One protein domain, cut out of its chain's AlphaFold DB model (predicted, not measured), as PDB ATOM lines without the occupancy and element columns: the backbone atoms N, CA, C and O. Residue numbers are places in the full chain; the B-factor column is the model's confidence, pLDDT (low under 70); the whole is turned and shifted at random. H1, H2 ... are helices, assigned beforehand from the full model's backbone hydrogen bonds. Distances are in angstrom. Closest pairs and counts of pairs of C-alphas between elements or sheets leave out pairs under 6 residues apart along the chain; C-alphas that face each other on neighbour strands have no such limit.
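What this domain is: This is residues 3 to 52 of the 99 residues of the protein "Hypothetical protein" of Adineta ricciae (UniProt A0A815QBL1). Two short helices, H2 and H3, fold into a small helical hairpin, and a third, H1, stands crosswise near the beginning of H3. A wide loop, residues 12 to 27, swings out from H1 and returns to H2, and its residues 21 to 27 stick out at one end. The printed part has 50 residues with three named helices, in the order H1, H2, H3, and no named strand; its class is all helix. It is compact, with a radius of gyration of the C-alphas of 11.0 A and spans of 31 by 26 by 15 A.

Where its parts are: H1, residues 3 to 11, begins with C-alpha 3 at (109.651, 163.190, 96.138) and is 12.5 A long from first to last C-alpha. H2, residues 28 to 34, begins with C-alpha 28 at (118.936, 145.090, 90.269) and is 10.6 A long. H3, residues 42 to 51, is the longest helix, at 14.0 A, and ends with C-alpha 51 at (126.340, 153.626, 86.906).

How they stand to each other: H1 and H2 are apart. H1 and H3 are close but not clearly touching; their closest C-alphas, those of Glu 6 and Leu 42, are 7.4 A apart. The lines of H1 and H3 are about perpendicular, at 74 degrees. H2 and H3 touch, and their closest C-alphas, those of Trp 32 and Ser 43, are 5.0 A apart. They form a hairpin, running opposite ways at a shallow tilt of 28 degrees. Every O i to N i+4 pair is within hydrogen-bond range in H1 and H3, and 2 of 3 are in H2.

The domain as a whole: The two C-alphas farthest apart, those of Arg 4 and Gln 24, are 31.6 A apart. The printed part has no cut. The link from H1 to H2 is long, with 16 residues, and the link from H2 to H3 is short, with 7. Residues 21 to 27 stand free. The mean pLDDT of the printed part is 82.4, and residues 17 to 26 are under 70.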
ATOM      1  N   ALA A   3     108.537 164.097  95.824       73.69
ATOM      2  CA  ALA A   3     109.651 163.190  96.138       73.69
ATOM      3  C   ALA A   3     109.458 162.373  97.425       73.69
ATOM      4  O   ALA A   3     109.826 161.206  97.480       73.69
ATOM      5  N   ARG A   4     108.832 162.958  98.454       85.00
ATOM      6  CA  ARG A   4     108.518 162.232  99.694       85.00
ATOM      7  C   ARG A   4     107.512 161.107  99.453       85.00
ATOM      8  O   ARG A   4     107.716 160.018  99.963       85.00
ATOM      9  N   GLY A   5     106.463 161.363  98.666       88.50
ATOM     10  CA  GLY A   5     105.446 160.351  98.352       88.50
ATOM     11  C   GLY A   5     106.033 159.140  97.629       88.50
ATOM     12  O   GLY A   5     105.703 158.006  97.951       88.50
ATOM     13  N   GLU A   6     106.969 159.387  96.718       91.25
ATOM     14  CA  GLU A   6     107.668 158.334  95.987       91.25
ATOM     15  C   GLU A   6     108.600 157.503  96.880       91.25
ATOM     16  O   GLU A   6     108.614 156.279  96.798       91.25
ATOM     17  N   LEU A   7     109.318 158.154  97.801       91.19
ATOM     18  CA  LEU A   7     110.137 157.456  98.792       91.19
ATOM     19  C   LEU A   7     109.288 156.563  99.709       91.19
ATOM     20  O   LEU A   7     109.681 155.435  99.994       91.19
ATOM     21  N   TYR A   8     108.120 157.036 100.153       91.69
ATOM     22  CA  TYR A   8     107.204 156.212 100.949       91.69
ATOM     23  C   TYR A   8     106.671 155.017 100.155       91.69
ATOM     24  O   TYR A   8     106.612 153.920 100.702       91.69
ATOM     25  N   ALA A   9     106.344 155.207  98.872       90.00
ATOM     26  CA  ALA A   9     105.933 154.114  97.994       90.00
ATOM     27  C   ALA A   9     107.040 153.059  97.839       90.00
ATOM     28  O   ALA A   9     106.756 151.867  97.887       90.00
ATOM     29  N   TYR A  10     108.304 153.486  97.729       90.12
ATOM     30  CA  TYR A  10     109.447 152.572  97.699       90.12
ATOM     31  C   TYR A  10     109.629 151.807  99.018       90.12
ATOM     32  O   TYR A  10     109.819 150.598  98.999       90.12
ATOM     33  N   LEU A  11     109.524 152.481 100.168       90.69
ATOM     34  CA  LEU A  11     109.667 151.838 101.484       90.69
ATOM     35  C   LEU A  11     108.555 150.826 101.794       90.69
ATOM     36  O   LEU A  11     108.754 149.935 102.614       90.69
ATOM     37  N   GLN A  12     107.386 150.977 101.170       90.06
ATOM     38  CA  GLN A  12     106.258 150.051 101.290       90.06
ATOM     39  C   GLN A  12     106.251 148.974 100.198       90.06
ATOM     40  O   GLN A  12     105.361 148.121 100.196       90.06
ATOM     41  N   LEU A  13     107.200 149.019  99.258       86.62
ATOM     42  CA  LEU A  13     107.246 148.084  98.148       86.62
ATOM     43  C   LEU A  13     107.579 146.682  98.656       86.62
ATOM     44  O   LEU A  13     108.603 146.452  99.297       86.62
ATOM     45  N   ASP A  14     106.715 145.730  98.328       82.81
ATOM     46  CA  ASP A  14     106.919 144.335  98.678       82.81
ATOM     47  C   ASP A  14     107.815 143.648  97.639       82.81
ATOM     48  O   ASP A  14     107.349 143.143  96.617       82.81
ATOM     49  N   LEU A  15     109.117 143.628  97.925       76.56
ATOM     50  CA  LEU A  15     110.143 142.988  97.094       76.56
ATOM     51  C   LEU A  15     109.984 141.460  96.994       76.56
ATOM     52  O   LEU A  15     110.626 140.837  96.158       76.56
ATOM     53  N   SER A  16     109.136 140.836  97.821       71.06
ATOM     54  CA  SER A  16     108.861 139.395  97.716       71.06
ATOM     55  C   SER A  16     107.877 139.053  96.592       71.06
ATOM     56  O   SER A  16     107.823 137.908  96.146       71.06
ATOM     57  N   LYS A  17     107.105 140.043  96.121       67.56
ATOM     58  CA  LYS A  17     106.091 139.884  95.064       67.56
ATOM     59  C   LYS A  17     106.607 140.215  93.672       67.56
ATOM     60  O   LYS A  17     105.893 139.992  92.696       67.56
ATOM     61  N   THR A  18     107.804 140.782  93.567       66.25
ATOM     62  CA  THR A  18     108.405 141.050  92.266       66.25
ATOM     63  C   THR A  18     108.724 139.745  91.553       66.25
ATOM     64  O   THR A  18     109.131 138.765  92.167       66.25
ATOM     65  N   THR A  19     108.544 139.745  90.236       58.47
ATOM     66  CA  THR A  19     108.781 138.612  89.323       58.47
ATOM     67  C   THR A  19     110.233 138.113  89.324       58.47
ATOM     68  O   THR A  19     110.522 137.071  88.740       58.47
ATOM     69  N   TYR A  20     111.140 138.817  90.005       60.09
ATOM     70  CA  TYR A  20     112.526 138.431  90.237       60.09
ATOM     71  C   TYR A  20     112.653 137.675  91.558       60.09
ATOM     72  O   TYR A  20     112.540 138.269  92.631       60.09
ATOM     73  N   SER A  21     112.939 136.374  91.498       53.44
ATOM     74  CA  SER A  21     113.462 135.692  92.678       53.44
ATOM     75  C   SER A  21     114.869 136.227  92.951       53.44
ATOM     76  O   SER A  21     115.676 136.381  92.030       53.44
ATOM     77  N   ALA A  22     115.184 136.487  94.221       53.97
ATOM     78  CA  ALA A  22     116.525 136.884  94.660       53.97
ATOM     79  C   ALA A  22     117.616 135.853  94.288       53.97
ATOM     80  O   ALA A  22     118.801 136.117  94.457       53.97
ATOM     81  N   GLU A  23     117.216 134.684  93.784       55.53
ATOM     82  CA  GLU A  23     118.068 133.537  93.504       55.53
ATOM     83  C   GLU A  23     118.390 133.359  92.011       55.53
ATOM     84  O   GLU A  23     119.221 132.515  91.685       55.53
ATOM     85  N   GLN A  24     117.757 134.108  91.087       55.81
ATOM     86  CA  GLN A  24     117.897 133.828  89.646       55.81
ATOM     87  C   GLN A  24     118.324 134.987  88.732       55.81
ATOM     88  O   GLN A  24     118.523 134.739  87.542       55.81
ATOM     89  N   ASN A  25     118.543 136.219  89.209       53.72
ATOM     90  CA  ASN A  25     119.184 137.230  88.354       53.72
ATOM     91  C   ASN A  25     119.794 138.406  89.138       53.72
ATOM     92  O   ASN A  25     119.073 139.157  89.791       53.72
ATOM     93  N   ASP A  26     121.101 138.632  88.978       61.94
ATOM     94  CA  ASP A  26     121.899 139.694  89.629       61.94
ATOM     95  C   ASP A  26     121.561 141.130  89.163       61.94
ATOM     96  O   ASP A  26     122.238 142.100  89.517       61.94
ATOM     97  N   ASN A  27     120.529 141.314  88.334       76.00
ATOM     98  CA  ASN A  27     120.271 142.588  87.671       76.00
ATOM     99  C   ASN A  27     119.250 143.462  88.415       76.00
ATOM    100  O   ASN A  27     118.092 143.596  88.010       76.00
ATOM    101  N   SER A  28     119.719 144.130  89.471       81.44
ATOM    102  CA  SER A  28     118.936 145.090  90.269       81.44
ATOM    103  C   SER A  28     118.331 146.246  89.457       81.44
ATOM    104  O   SER A  28     117.348 146.845  89.890       81.44
ATOM    105  N   LEU A  29     118.849 146.550  88.259       85.81
ATOM    106  CA  LEU A  29     118.300 147.589  87.378       85.81
ATOM    107  C   LEU A  29     116.921 147.230  86.815       85.81
ATOM    108  O   LEU A  29     116.151 148.132  86.476       85.81
ATOM    109  N   LEU A  30     116.593 145.940  86.715       85.75
ATOM    110  CA  LEU A  30     115.300 145.496  86.197       85.75
ATOM    111  C   LEU A  30     114.151 145.866  87.137       85.75
ATOM    112  O   LEU A  30     113.129 146.359  86.666       85.75
ATOM    113  N   LEU A  31     114.363 145.763  88.453       86.00
ATOM    114  CA  LEU A  31     113.413 146.226  89.470       86.00
ATOM    115  C   LEU A  31     113.022 147.691  89.233       86.00
ATOM    116  O   LEU A  31     111.841 148.037  89.173       86.00
ATOM    117  N   TRP A  32     114.026 148.552  89.059       89.88
ATOM    118  CA  TRP A  32     113.823 149.980  88.822       89.88
ATOM    119  C   TRP A  32     113.154 150.265  87.480       89.88
ATOM    120  O   TRP A  32     112.408 151.238  87.369       89.88
ATOM    121  N   LYS A  33     113.406 149.429  86.470       89.06
ATOM    122  CA  LYS A  33     112.765 149.535  85.158       89.06
ATOM    123  C   LYS A  33     111.282 149.167  85.221       89.06
ATOM    124  O   LYS A  33     110.464 149.893  84.669       89.06
ATOM    125  N   GLU A  34     110.925 148.092  85.918       87.88
ATOM    126  CA  GLU A  34     109.521 147.694  86.096       87.88
ATOM    127  C   GLU A  34     108.713 148.736  86.869       87.88
ATOM    128  O   GLU A  34     107.568 149.022  86.526       87.88
ATOM    129  N   HIS A  35     109.329 149.352  87.878       89.50
ATOM    130  CA  HIS A  35     108.664 150.329  88.734       89.50
ATOM    131  C   HIS A  35     108.818 151.769  88.234       89.50
ATOM    132  O   HIS A  35     108.405 152.685  88.934       89.50
ATOM    133  N   GLU A  36     109.350 152.008  87.030       91.38
ATOM    134  CA  GLU A  36     109.632 153.361  86.514       91.38
ATOM    135  C   GLU A  36     108.376 154.248  86.410       91.38
ATOM    136  O   GLU A  36     108.466 155.464  86.562       91.38
ATOM    137  N   LEU A  37     107.191 153.655  86.220       89.94
ATOM    138  CA  LEU A  37     105.920 154.394  86.217       89.94
ATOM    139  C   LEU A  37     105.472 154.826  87.623       89.94
ATOM    140  O   LEU A  37     104.877 155.893  87.775       89.94
ATOM    141  N   ILE A  38     105.751 154.005  88.640       89.25
ATOM    142  CA  ILE A  38     105.354 154.235  90.041       89.25
ATOM    143  C   ILE A  38     106.412 155.084  90.765       89.25
ATOM    144  O   ILE A  38     106.077 155.924  91.600       89.25
ATOM    145  N   LEU A  39     107.682 154.890  90.404       91.31
ATOM    146  CA  LEU A  39     108.875 155.492  90.990       91.31
ATOM    147  C   LEU A  39     109.701 156.265  89.931       91.31
ATOM    148  O   LEU A  39     110.875 155.963  89.704       91.31
ATOM    149  N   PRO A  40     109.132 157.281  89.254       92.62
ATOM    150  CA  PRO A  40     109.786 157.948  88.125       92.62
ATOM    151  C   PRO A  40     111.043 158.763  88.477       92.62
ATOM    152  O   PRO A  40     111.906 158.948  87.616       92.62
ATOM    153  N   MET A  41     111.165 159.307  89.691       92.31
ATOM    154  CA  MET A  41     112.372 160.021  90.130       92.31
ATOM    155  C   MET A  41     113.414 159.062  90.702       92.31
ATOM    156  O   MET A  41     114.603 159.211  90.419       92.31
ATOM    157  N   LEU A  42     112.986 158.061  91.464       92.12
ATOM    158  CA  LEU A  42     113.856 157.096  92.114       92.12
ATOM    159  C   LEU A  42     114.450 156.123  91.090       92.12
ATOM    160  O   LEU A  42     115.637 155.830  91.176       92.12
ATOM    161  N   SER A  43     113.705 155.745  90.044       92.56
ATOM    162  CA  SER A  43     114.242 154.984  88.905       92.56
ATOM    163  C   SER A  43     115.239 155.779  88.056       92.56
ATOM    164  O   SER A  43     116.139 155.200  87.450       92.56
ATOM    165  N   LYS A  44     115.134 157.113  88.005       93.19
ATOM    166  CA  LYS A  44     116.176 157.955  87.386       93.19
ATOM    167  C   LYS A  44     117.417 158.032  88.265       93.19
ATOM    168  O   LYS A  44     118.532 157.937  87.759       93.19
ATOM    169  N   LEU A  45     117.224 158.187  89.574       93.62
ATOM    170  CA  LEU A  45     118.312 158.233  90.544       93.62
ATOM    171  C   LEU A  45     119.065 156.903  90.601       93.62
ATOM    172  O   LEU A  45     120.293 156.905  90.616       93.62
ATOM    173  N   SER A  46     118.356 155.776  90.568       92.81
ATOM    174  CA  SER A  46     118.975 154.454  90.594       92.81
ATOM    175  C   SER A  46     119.902 154.249  89.397       92.81
ATOM    176  O   SER A  46     121.035 153.825  89.592       92.81
ATOM    177  N   LYS A  47     119.499 154.657  88.185       92.19
ATOM    178  CA  LYS A  47     120.365 154.624  86.990       92.19
ATOM    179  C   LYS A  47     121.679 155.386  87.206       92.19
ATOM    180  O   LYS A  47     122.724 154.911  86.778       92.19
ATOM    181  N   ILE A  48     121.644 156.530  87.897       94.12
ATOM    182  CA  ILE A  48     122.853 157.300  88.235       94.12
ATOM    183  C   ILE A  48     123.698 156.535  89.257       94.12
ATOM    184  O   ILE A  48     124.879 156.306  89.017       94.12
ATOM    185  N   VAL A  49     123.102 156.099  90.366       93.75
ATOM    186  CA  VAL A  49     123.830 155.423  91.454       93.75
ATOM    187  C   VAL A  49     124.470 154.118  90.978       93.75
ATOM    188  O   VAL A  49     125.651 153.897  91.223       93.75
ATOM    189  N   PHE A  50     123.736 153.287  90.238       90.56
ATOM    190  CA  PHE A  50     124.244 152.015  89.715       90.56
ATOM    191  C   PHE A  50     125.212 152.171  88.535       90.56
ATOM    192  O   PHE A  50     125.905 151.214  88.198       90.56
ATOM    193  N   SER A  51     125.301 153.352  87.911       90.56
ATOM    194  CA  SER A  51     126.340 153.626  86.906       90.56
ATOM    195  C   SER A  51     127.725 153.853  87.520       90.56
ATOM    196  O   SER A  51     128.730 153.804  86.809       90.56
ATOM    197  N   ILE A  52     127.792 154.088  88.835       91.44
ATOM    198  CA  ILE A  52     129.046 154.315  89.546       91.44
ATOM    199  C   ILE A  52     129.713 152.955  89.796       91.44
ATOM    200  O   ILE A  52     129.138 152.105  90.482       91.44
TER     201      ILE A  52